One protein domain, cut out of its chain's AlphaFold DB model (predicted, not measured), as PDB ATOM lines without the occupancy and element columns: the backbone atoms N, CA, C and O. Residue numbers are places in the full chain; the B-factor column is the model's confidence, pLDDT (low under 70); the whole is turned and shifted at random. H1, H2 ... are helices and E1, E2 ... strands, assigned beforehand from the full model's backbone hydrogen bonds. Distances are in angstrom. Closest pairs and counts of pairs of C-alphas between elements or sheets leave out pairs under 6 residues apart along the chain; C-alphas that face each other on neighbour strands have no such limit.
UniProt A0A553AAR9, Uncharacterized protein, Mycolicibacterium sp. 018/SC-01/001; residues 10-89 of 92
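This is residues 10 to 89 of the 92 residues of an uncharacterized protein of Mycolicibacterium sp. 018/SC-01/001 (UniProt A0A553AAR9). The domain is a flat slab of two small lobes set end to end, each a short antiparallel sheet with one helix packed on it: H2 on the three strands E1, E5 and E4, and H1 on the hairpin of E2 and E3. The two helices meet at their ends where the lobes join, and a long link, residues 46 to 57, leads from the hairpin lobe back to H2. The printed part has 80 residues, with two named helices and five named strands in the order E1 H1 E2 E3 H2 E4 E5; the larger sheet runs E1 - E5 - E4, and the class is mixed, helices and strands. The whole is compact, with a radius of gyration of the C-alphas of 12.7 A, and spans 42 by 27 by 12 A.

In the larger sheet E5, residues 83 to 88, is the inner strand between the edge strands E1, residues 10 to 14, and E4, residues 71 to 74. E1 and E5 are antiparallel at 148 degrees, with N 12 and O 85 within hydrogen-bond range at 2.9 A. E4 and E5 form a hairpin, with N 84 and O 73 at 2.8 A. H2, residues 58 to 66, is on this sheet at a height of 7.9 A, over E5 and, only just, over E4, on which 3 of its C-alphas fall. It runs slantwise to the strands, only just, at 57 degrees to E5 on the local plane. The closest C-alphas of H2 and E4 are those of Ser 59 and Ala 72, 4.4 A apart. H1, residues 17 to 25, is not on this sheet; H1 and H2 touch only at their ends, about perpendicular at 85 degrees, with the C-alphas of Ala 20 and Glu 61 closest at 5.5 A. The hairpin of E2, residues 29 to 33, and E3, residues 41 to 45, has N 32 and O 42 at 2.8 A. The closest C-alphas of H1 and E2 are those of Asp 18 and Ala 31, 4.8 A apart. E2 and E5 are apart. In H1 and H2 every O i to N i+4 pair is within hydrogen-bond range.

E1 begins at C-alpha 10 (146.673, 248.145, 168.978) and is 12.1 A long. E5, the longest strand by residues, measures 16.2 A and ends at C-alpha 88 (152.420, 248.564, 166.441); E4 measures 10.6 A. H1 and H2 each measure 12.3 A, and H2 begins at C-alpha 58 (143.233, 242.960, 153.806). E2 measures 13.3 A and E3 13.5 A.

The C-alphas farthest apart are those of Lys 49 and Ser 89, 42.4 A. The printed part has no cut, and its first and last C-alphas, Ala 10 and Ser 89, are 6.0 A apart. The link from E3 to H2 is long, 12 residues; in it residues 54 to 55 pair antiparallel with residues 42 to 43 of E3. The mean pLDDT of the printed part is 94.4, and residue 89 is under 70.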
ATOM      1  N   ALA A  10     147.927 247.435 168.732       89.25
ATOM      2  CA  ALA A  10     146.673 248.145 168.978       89.25
ATOM      3  C   ALA A  10     145.691 247.919 167.822       89.25
ATOM      4  O   ALA A  10     146.066 248.094 166.665       89.25
ATOM      5  N   VAL A  11     144.440 247.553 168.127       93.06
ATOM      6  CA  VAL A  11     143.346 247.521 167.138       93.06
ATOM      7  C   VAL A  11     142.966 248.959 166.797       93.06
ATOM      8  O   VAL A  11     142.618 249.727 167.692       93.06
ATOM      9  N   VAL A  12     143.000 249.314 165.513       94.44
ATOM     10  CA  VAL A  12     142.652 250.666 165.034       94.44
ATOM     11  C   VAL A  12     141.317 250.727 164.304       94.44
ATOM     12  O   VAL A  12     140.749 251.806 164.169       94.44
ATOM     13  N   GLY A  13     140.785 249.580 163.877       93.94
ATOM     14  CA  GLY A  13     139.420 249.494 163.379       93.94
ATOM     15  C   GLY A  13     139.142 248.254 162.541       93.94
ATOM     16  O   GLY A  13     139.962 247.340 162.445       93.94
ATOM     17  N   ASP A  14     137.955 248.234 161.946       94.56
ATOM     18  CA  ASP A  14     137.458 247.126 161.131       94.56
ATOM     19  C   ASP A  14     137.927 247.221 159.669       94.56
ATOM     20  O   ASP A  14     138.404 248.265 159.208       94.56
ATOM     21  N   ILE A  15     137.757 246.119 158.929       95.62
ATOM     22  CA  ILE A  15     137.987 246.047 157.482       95.62
ATOM     23  C   ILE A  15     136.648 245.926 156.758       95.62
ATOM     24  O   ILE A  15     135.915 244.958 156.942       95.62
ATOM     25  N   VAL A  16     136.360 246.885 155.878       95.31
ATOM     26  CA  VAL A  16     135.225 246.800 154.952       95.31
ATOM     27  C   VAL A  16     135.698 246.095 153.680       95.31
ATOM     28  O   VAL A  16     136.283 246.715 152.791       95.31
ATOM     29  N   VAL A  17     135.472 244.783 153.604       95.69
ATOM     30  CA  VAL A  17     135.996 243.917 152.529       95.69
ATOM     31  C   VAL A  17     135.492 244.347 151.143       95.69
ATOM     32  O   VAL A  17     136.266 244.358 150.187       95.69
ATOM     33  N   ASP A  18     134.242 244.805 151.028       95.50
ATOM     34  CA  ASP A  18     133.708 245.359 149.774       95.50
ATOM     35  C   ASP A  18     134.501 246.579 149.289       95.50
ATOM     36  O   ASP A  18     134.870 246.678 148.115       95.50
ATOM     37  N   ALA A  19     134.828 247.495 150.206       94.75
ATOM     38  CA  ALA A  19     135.619 248.679 149.890       94.75
ATOM     39  C   ALA A  19     137.052 248.307 149.484       94.75
ATOM     40  O   ALA A  19     137.634 248.972 148.622       94.75
ATOM     41  N   ALA A  20     137.602 247.239 150.069       96.12
ATOM     42  CA  ALA A  20     138.890 246.684 149.678       96.12
ATOM     43  C   ALA A  20     138.851 246.166 148.232       96.12
ATOM     44  O   ALA A  20     139.727 246.520 147.442       96.12
ATOM     45  N   CYS A  21     137.818 245.405 147.857       96.88
ATOM     46  CA  CYS A  21     137.654 244.899 146.494       96.88
ATOM     47  C   CYS A  21     137.609 246.030 145.460       96.88
ATOM     48  O   CYS A  21     138.427 246.055 144.532       96.88
ATOM     49  N   VAL A  22     136.724 247.013 145.667       95.31
ATOM     50  CA  VAL A  22     136.551 248.141 144.737       95.31
ATOM     51  C   VAL A  22     137.860 248.915 144.570       95.31
ATOM     52  O   VAL A  22     138.276 249.233 143.453       95.31
ATOM     53  N   TYR A  23     138.557 249.186 145.675       95.25
ATOM     54  CA  TYR A  23     139.809 249.936 145.648       95.25
ATOM     55  C   TYR A  23     140.957 249.182 144.971       95.25
ATOM     56  O   TYR A  23     141.740 249.775 144.222       95.25
ATOM     57  N   GLN A  24     141.089 247.883 145.235       95.38
ATOM     58  CA  GLN A  24     142.221 247.095 144.750       95.38
ATOM     59  C   GLN A  24     142.145 246.831 143.252       95.38
ATOM     60  O   GLN A  24     143.181 246.895 142.584       95.38
ATOM     61  N   TYR A  25     140.940 246.579 142.741       94.50
ATOM     62  CA  TYR A  25     140.729 246.154 141.362       94.50
ATOM     63  C   TYR A  25     140.200 247.253 140.439       94.50
ATOM     64  O   TYR A  25     140.250 247.074 139.224       94.50
ATOM     65  N   ARG A  26     139.766 248.402 140.985       88.31
ATOM     66  CA  ARG A  26     139.343 249.598 140.226       88.31
ATOM     67  C   ARG A  26     138.247 249.322 139.187       88.31
ATOM     68  O   ARG A  26     138.165 250.009 138.175       88.31
ATOM     69  N   THR A  27     137.413 248.325 139.455       85.69
ATOM     70  CA  THR A  27     136.231 247.957 138.670       85.69
ATOM     71  C   THR A  27     135.051 247.728 139.623       85.69
ATOM     72  O   THR A  27     135.223 247.764 140.846       85.69
ATOM     73  N   ALA A  28     133.845 247.535 139.086       86.19
ATOM     74  CA  ALA A  28     132.673 247.135 139.848       86.19
ATOM     75  C   ALA A  28     132.865 245.709 140.399       86.19
ATOM     76  O   ALA A  28     132.517 244.710 139.764       86.19
ATOM     77  N   THR A  29     133.453 245.629 141.589       95.19
ATOM     78  CA  THR A  29     133.660 244.393 142.349       95.19
ATOM     79  C   THR A  29     132.933 244.444 143.682       95.19
ATOM     80  O   THR A  29     132.791 245.524 144.254       95.19
ATOM     81  N   TRP A  30     132.597 243.285 144.231       95.00
ATOM     82  CA  TRP A  30     132.101 243.147 145.600       95.00
ATOM     83  C   TRP A  30     132.719 241.921 146.272       95.00
ATOM     84  O   TRP A  30     133.297 241.055 145.606       95.00
ATOM     85  N   ALA A  31     132.631 241.873 147.595       96.56
ATOM     86  CA  ALA A  31     133.129 240.778 148.402       96.56
ATOM     87  C   ALA A  31     132.113 239.631 148.439       96.56
ATOM     88  O   ALA A  31     130.902 239.821 148.532       96.56
ATOM     89  N   THR A  32     132.607 238.404 148.373       96.81
ATOM     90  CA  THR A  32     131.818 237.189 148.566       96.81
ATOM     91  C   THR A  32     132.622 236.213 149.405       96.81
ATOM     92  O   THR A  32     133.835 236.082 149.243       96.81
ATOM     93  N   LEU A  33     131.938 235.545 150.329       96.31
ATOM     94  CA  LEU A  33     132.536 234.569 151.223       96.31
ATOM     95  C   LEU A  33     132.356 233.158 150.648       96.31
ATOM     96  O   LEU A  33     131.234 232.661 150.575       96.31
ATOM     97  N   TYR A  34     133.457 232.520 150.252       94.56
ATOM     98  CA  TYR A  34     133.459 231.159 149.695       94.56
ATOM     99  C   TYR A  34     133.757 230.088 150.742       94.56
ATOM    100  O   TYR A  34     133.197 228.995 150.687       94.56
ATOM    101  N   GLU A  35     134.603 230.409 151.718       94.56
ATOM    102  CA  GLU A  35     134.888 229.538 152.856       94.56
ATOM    103  C   GLU A  35     134.426 230.211 154.144       94.56
ATOM    104  O   GLU A  35     134.588 231.413 154.319       94.56
ATOM    105  N   GLN A  36     133.863 229.448 155.079       95.44
ATOM    106  CA  GLN A  36     133.389 229.979 156.362       95.44
ATOM    107  C   GLN A  36     134.553 230.161 157.356       95.44
ATOM    108  O   GLN A  36     134.541 229.599 158.446       95.44
ATOM    109  N   ASN A  37     135.593 230.893 156.950       96.19
ATOM    110  CA  ASN A  37     136.790 231.192 157.739       96.19
ATOM    111  C   ASN A  37     137.416 232.533 157.301       96.19
ATOM    112  O   ASN A  37     137.022 233.115 156.289       96.19
ATOM    113  N   ALA A  38     138.410 233.020 158.045       95.44
ATOM    114  CA  ALA A  38     139.085 234.292 157.777       95.44
ATOM    115  C   ALA A  38     139.623 234.420 156.336       95.44
ATOM    116  O   ALA A  38     139.567 235.501 155.754       95.44
ATOM    117  N   ASN A  39     140.078 233.337 155.711       95.19
ATOM    118  CA  ASN A  39     140.644 233.366 154.360       95.19
ATOM    119  C   ASN A  39     139.601 233.198 153.242       95.19
ATOM    120  O   ASN A  39     139.954 233.265 152.066       95.19
ATOM    121  N   GLY A  40     138.326 233.006 153.580       96.25
ATOM    122  CA  GLY A  40     137.278 232.716 152.603       96.25
ATOM    123  C   GLY A  40     136.806 233.903 151.766       96.25
ATOM    124  O   GLY A  40     136.010 233.708 150.846       96.25
ATOM    125  N   TRP A  41     137.243 235.122 152.080       97.62
ATOM    126  CA  TRP A  41     136.849 236.322 151.348       97.62
ATOM    127  C   TRP A  41     137.501 236.384 149.974       97.62
ATOM    128  O   TRP A  41     138.725 236.339 149.844       97.62
ATOM    129  N   GLN A  42     136.675 236.571 148.950       97.31
ATOM    130  CA  GLN A  42     137.122 236.801 147.584       97.31
ATOM    131  C   GLN A  42     136.366 237.972 146.961       97.31
ATOM    132  O   GLN A  42     135.206 238.226 147.281       97.31
ATOM    133  N   CYS A  43     137.034 238.684 146.062       97.06
ATOM    134  CA  CYS A  43     136.415 239.681 145.207       97.06
ATOM    135  C   CYS A  43     135.889 239.010 143.947       97.06
ATOM    136  O   CYS A  43     136.600 238.218 143.320       97.06
ATOM    137  N   ILE A  44     134.680 239.385 143.545       95.94
ATOM    138  CA  ILE A  44     134.080 238.975 142.276       95.94
ATOM    139  C   ILE A  44     133.572 240.196 141.509       95.94
ATOM    140  O   ILE A  44     133.398 241.271 142.084       95.94
ATOM    141  N   SER A  45     133.376 240.042 140.200       95.06
ATOM    142  CA  SER A  45     132.904 241.101 139.306       95.06
ATOM    143  C   SER A  45     132.057 240.527 138.180       95.06
ATOM    144  O   SER A  45     132.330 239.431 137.695       95.06
ATOM    145  N   ASN A  46     131.098 241.314 137.688       92.19
ATOM    146  CA  ASN A  46     130.370 240.998 136.456       92.19
ATOM    147  C   ASN A  46     131.221 241.190 135.189       92.19
ATOM    148  O   ASN A  46     130.828 240.744 134.115       92.19
ATOM    149  N   GLU A  47     132.370 241.860 135.293       93.31
ATOM    150  CA  GLU A  47     133.303 242.055 134.176       93.31
ATOM    151  C   GLU A  47     134.303 240.898 134.034       93.31
ATOM    152  O   GLU A  47     135.034 240.817 133.046       93.31
ATOM    153  N   TRP A  48     134.369 240.007 135.025       93.31
ATOM    154  CA  TRP A  48     135.254 238.847 135.022       93.31
ATOM    155  C   TRP A  48     134.486 237.587 134.629       93.31
ATOM    156  O   TRP A  48     133.256 237.548 134.597       93.31
ATOM    157  N   LYS A  49     135.217 236.514 134.319       93.19
ATOM    158  CA  LYS A  49     134.578 235.201 134.176       93.19
ATOM    159  C   LYS A  49     133.983 234.803 135.526       93.19
ATOM    160  O   LYS A  49     134.597 235.056 136.553       93.19
ATOM    161  N   ALA A  50     132.863 234.083 135.519       87.06
ATOM    162  CA  ALA A  50     132.204 233.620 136.746       87.06
ATOM    163  C   ALA A  50     133.088 232.742 137.655       87.06
ATOM    164  O   ALA A  50     132.729 232.512 138.798       87.06
ATOM    165  N   THR A  51     134.216 232.232 137.151       90.19
ATOM    166  CA  THR A  51     135.205 231.446 137.903       90.19
ATOM    167  C   THR A  51     136.470 232.234 138.256       90.19
ATOM    168  O   THR A  51     137.376 231.678 138.868       90.19
ATOM    169  N   ASP A  52     136.600 233.482 137.794       92.69
ATOM    170  CA  ASP A  52     137.710 234.372 138.146       92.69
ATOM    171  C   ASP A  52     137.320 235.112 139.422       92.69
ATOM    172  O   ASP A  52     136.670 236.155 139.395       92.69
ATOM    173  N   HIS A  53     137.674 234.508 140.550       93.19
ATOM    174  CA  HIS A  53     137.596 235.147 141.849       93.19
ATOM    175  C   HIS A  53     139.001 235.517 142.293       93.19
ATOM    176  O   HIS A  53     139.954 234.753 142.106       93.19
ATOM    177  N   ARG A  54     139.137 236.683 142.917       95.25
ATOM    178  CA  ARG A  54     140.447 237.205 143.300       95.25
ATOM    179  C   ARG A  54     140.545 237.380 144.801       95.25
ATOM    180  O   ARG A  54     139.552 237.662 145.465       95.25
ATOM    181  N   SER A  55     141.744 237.211 145.342       94.69
ATOM    182  CA  SER A  55     141.990 237.392 146.770       94.69
ATOM    183  C   SER A  55     141.785 238.847 147.199       94.69
ATOM    184  O   SER A  55     141.885 239.778 146.392       94.69
ATOM    185  N   VAL A  56     141.515 239.045 148.488       97.00
ATOM    186  CA  VAL A  56     141.451 240.376 149.099       97.00
ATOM    187  C   VAL A  56     142.740 240.638 149.870       97.00
ATOM    188  O   VAL A  56     143.041 239.932 150.832       97.00
ATOM    189  N   ASP A  57     143.498 241.673 149.501       96.75
ATOM    190  CA  ASP A  57     144.619 242.134 150.327       96.75
ATOM    191  C   ASP A  57     144.085 242.984 151.490       96.75
ATOM    192  O   ASP A  57     143.951 244.207 151.394       96.75
ATOM    193  N   MET A  58     143.746 242.317 152.594       97.44
ATOM    194  CA  MET A  58     143.233 242.960 153.806       97.44
ATOM    195  C   MET A  58     144.219 244.002 154.359       97.44
ATOM    196  O   MET A  58     143.826 245.089 154.783       97.44
ATOM    197  N   SER A  59     145.525 243.719 154.300       97.00
ATOM    198  CA  SER A  59     146.552 244.625 154.824       97.00
ATOM    199  C   SER A  59     146.692 245.893 153.984       97.00
ATOM    200  O   SER A  59     146.927 246.970 154.529       97.00
ATOM    201  N   ARG A  60     146.513 245.812 152.661       97.00
ATOM    202  CA  ARG A  60     146.474 246.996 151.791       97.00
ATOM    203  C   ARG A  60     145.290 247.900 152.110       97.00
ATOM    204  O   ARG A  60     145.451 249.117 152.030       97.00
ATOM    205  N   GLU A  61     144.149 247.335 152.494       96.62
ATOM    206  CA  GLU A  61     143.004 248.124 152.954       96.62
ATOM    207  C   GLU A  61     143.299 248.823 154.287       96.62
ATOM    208  O   GLU A  61     143.048 250.020 154.422       96.62
ATOM    209  N   CYS A  62     143.935 248.131 155.238       97.19
ATOM    210  CA  CYS A  62     144.378 248.760 156.482       97.19
ATOM    211  C   CYS A  62     145.353 249.909 156.233       97.19
ATOM    212  O   CYS A  62     145.168 250.997 156.778       97.19
ATOM    213  N   ARG A  63     146.341 249.716 155.349       96.31
ATOM    214  CA  ARG A  63     147.282 250.782 154.985       96.31
ATOM    215  C   ARG A  63     146.602 251.980 154.334       96.31
ATOM    216  O   ARG A  63     147.022 253.112 154.555       96.31
ATOM    217  N   ARG A  64     145.552 251.740 153.544       95.38
ATOM    218  CA  ARG A  64     144.757 252.801 152.914       95.38
ATOM    219  C   ARG A  64     144.044 253.666 153.953       95.38
ATOM    220  O   ARG A  64     144.010 254.879 153.789       95.38
ATOM    221  N   ASN A  65     143.476 253.047 154.990       95.31
ATOM    222  CA  ASN A  65     142.606 253.734 155.947       95.31
ATOM    223  C   ASN A  65     143.361 254.298 157.165       95.31
ATOM    224  O   ASN A  65     142.966 255.336 157.686       95.31
ATOM    225  N   TYR A  66     144.445 253.648 157.600       93.88
ATOM    226  CA  TYR A  66     145.135 253.971 158.860       93.88
ATOM    227  C   TYR A  66     146.628 254.307 158.694       93.88
ATOM    228  O   TYR A  66     147.297 254.618 159.676       93.88
ATOM    229  N   GLY A  67     147.158 254.292 157.466       93.31
ATOM    230  CA  GLY A  67     148.537 254.685 157.165       93.31
ATOM    231  C   GLY A  67     149.509 253.517 156.981       93.31
ATOM    232  O   GLY A  67     149.175 252.352 157.172       93.31
ATOM    233  N   ALA A  68     150.740 253.827 156.566       92.00
ATOM    234  CA  ALA A  68     151.686 252.838 156.035       92.00
ATOM    235  C   ALA A  68     152.097 251.727 157.021       92.00
ATOM    236  O   ALA A  68     152.412 250.625 156.574       92.00
ATOM    237  N   SER A  69     152.079 252.002 158.327       91.12
ATOM    238  CA  SER A  69     152.396 251.033 159.385       91.12
ATOM    239  C   SER A  69     151.229 250.114 159.749       91.12
ATOM    240  O   SER A  69     151.414 249.178 160.520       91.12
ATOM    241  N   ALA A  70     150.026 250.358 159.219       95.69
ATOM    242  CA  ALA A  70     148.873 249.531 159.523       95.69
ATOM    243  C   ALA A  70     148.909 248.194 158.774       95.69
ATOM    244  O   ALA A  70     149.313 248.106 157.613       95.69
ATOM    245  N   TYR A  71     148.428 247.145 159.428       95.94
ATOM    246  CA  TYR A  71     148.351 245.802 158.865       95.94
ATOM    247  C   TYR A  71     147.099 245.079 159.345       95.94
ATOM    248  O   TYR A  71     146.502 245.438 160.361       95.94
ATOM    249  N   ALA A  72     146.686 244.070 158.586       96.81
ATOM    250  CA  ALA A  72     145.497 243.289 158.879       96.81
ATOM    251  C   ALA A  72     145.852 241.977 159.575       96.81
ATOM    252  O   ALA A  72     146.863 241.360 159.252       96.81
ATOM    253  N   ASP A  73     144.986 241.531 160.478       96.44
ATOM    254  CA  ASP A  73     144.971 240.157 160.993       96.44
ATOM    255  C   ASP A  73     143.575 239.810 161.513       96.44
ATOM    256  O   ASP A  73     142.735 240.696 161.696       96.44
ATOM    257  N   TYR A  74     143.321 238.530 161.737       95.56
ATOM    258  CA  TYR A  74     142.053 238.018 162.234       95.56
ATOM    259  C   TYR A  74     142.150 237.664 163.721       95.56
ATOM    260  O   TYR A  74     143.132 237.094 164.188       95.56
ATOM    261  N   LEU A  75     141.106 237.987 164.488       95.19
ATOM    262  CA  LEU A  75     141.025 237.609 165.905       95.19
ATOM    263  C   LEU A  75     140.629 236.137 166.097       95.19
ATOM    264  O   LEU A  75     140.928 235.544 167.130       95.19
ATOM    265  N   ASP A  76     139.939 235.558 165.113       96.06
ATOM    266  CA  ASP A  76     139.479 234.171 165.122       96.06
ATOM    267  C   ASP A  76     139.411 233.642 163.687       96.06
ATOM    268  O   ASP A  76     138.614 234.112 162.872       96.06
ATOM    269  N   PHE A  77     140.232 232.635 163.385       96.12
ATOM    270  CA  PHE A  77     140.283 232.020 162.062       96.12
ATOM    271  C   PHE A  77     138.931 231.437 161.624       96.12
ATOM    272  O   PHE A  77     138.593 231.506 160.445       96.12
ATOM    273  N   ASN A  78     138.135 230.904 162.554       97.62
ATOM    274  CA  ASN A  78     136.838 230.296 162.245       97.62
ATOM    275  C   ASN A  78     135.719 231.333 162.082       97.62
ATOM    276  O   ASN A  78     134.587 230.976 161.759       97.62
ATOM    277  N   ASN A  79     136.023 232.614 162.293       96.19
ATOM    278  CA  ASN A  79     135.088 233.703 162.097       96.19
ATOM    279  C   ASN A  79     135.573 234.611 160.952       96.19
ATOM    280  O   ASN A  79     136.477 235.426 161.158       96.19
ATOM    281  N   PRO A  80     134.951 234.553 159.761       95.94
ATOM    282  CA  PRO A  80     135.341 235.378 158.616       95.94
ATOM    283  C   PRO A  80     135.248 236.887 158.886       95.94
ATOM    284  O   PRO A  80     135.913 237.674 158.216       95.94
ATOM    285  N   TYR A  81     134.466 237.318 159.876       96.06
ATOM    286  CA  TYR A  81     134.269 238.730 160.223       96.06
ATOM    287  C   TYR A  81     135.234 239.236 161.303       96.06
ATOM    288  O   TYR A  81     135.091 240.363 161.784       96.06
ATOM    289  N   SER A  82     136.204 238.420 161.718       96.06
ATOM    290  CA  SER A  82     137.139 238.750 162.799       96.06
ATOM    291  C   SER A  82     138.361 239.556 162.344       96.06
ATOM    292  O   SER A  82     139.203 239.900 163.173       96.06
ATOM    293  N   TRP A  83     138.459 239.878 161.050       97.19
ATOM    294  CA  TRP A  83     139.510 240.731 160.501       97.19
ATOM    295  C   TRP A  83     139.483 242.128 161.103       97.19
ATOM    296  O   TRP A  83     138.454 242.805 161.105       97.19
ATOM    297  N   ARG A  84     140.639 242.584 161.569       97.25
ATOM    298  CA  ARG A  84     140.847 243.918 162.119       97.25
ATOM    299  C   ARG A  84     142.127 244.515 161.561       97.25
ATOM    300  O   ARG A  84     143.059 243.803 161.185       97.25
ATOM    301  N   CYS A  85     142.159 245.837 161.527       96.88
ATOM    302  CA  CYS A  85     143.368 246.597 161.299       96.88
ATOM    303  C   CYS A  85     144.058 246.881 162.617       96.88
ATOM    304  O   CYS A  85     143.419 247.195 163.625       96.88
ATOM    305  N   PHE A  86     145.378 246.833 162.574       95.50
ATOM    306  CA  PHE A  86     146.212 247.083 163.722       95.50
ATOM    307  C   PHE A  86     147.430 247.914 163.354       95.50
ATOM    308  O   PHE A  86     147.825 247.969 162.189       95.50
ATOM    309  N   ILE A  87     148.030 248.512 164.375       93.06
ATOM    310  CA  ILE A  87     149.324 249.186 164.318       93.06
ATOM    311  C   ILE A  87     150.184 248.716 165.490       93.06
ATOM    312  O   ILE A  87     149.657 248.327 166.539       93.06
ATOM    313  N   ASP A  88     151.498 248.800 165.334       84.88
ATOM    314  CA  ASP A  88     152.420 248.564 166.441       84.88
ATOM    315  C   ASP A  88     152.501 249.837 167.286       84.88
ATOM    316  O   ASP A  88     152.877 250.907 166.802       84.88
ATOM    317  N   SER A  89     152.106 249.746 168.558       68.56
ATOM    318  CA  SER A  89     152.024 250.919 169.445       68.56
ATOM    319  C   SER A  89     153.384 251.423 169.944       68.56
ATOM    320  O   SER A  89     153.441 252.417 170.659       68.56
TER     321      SER A  89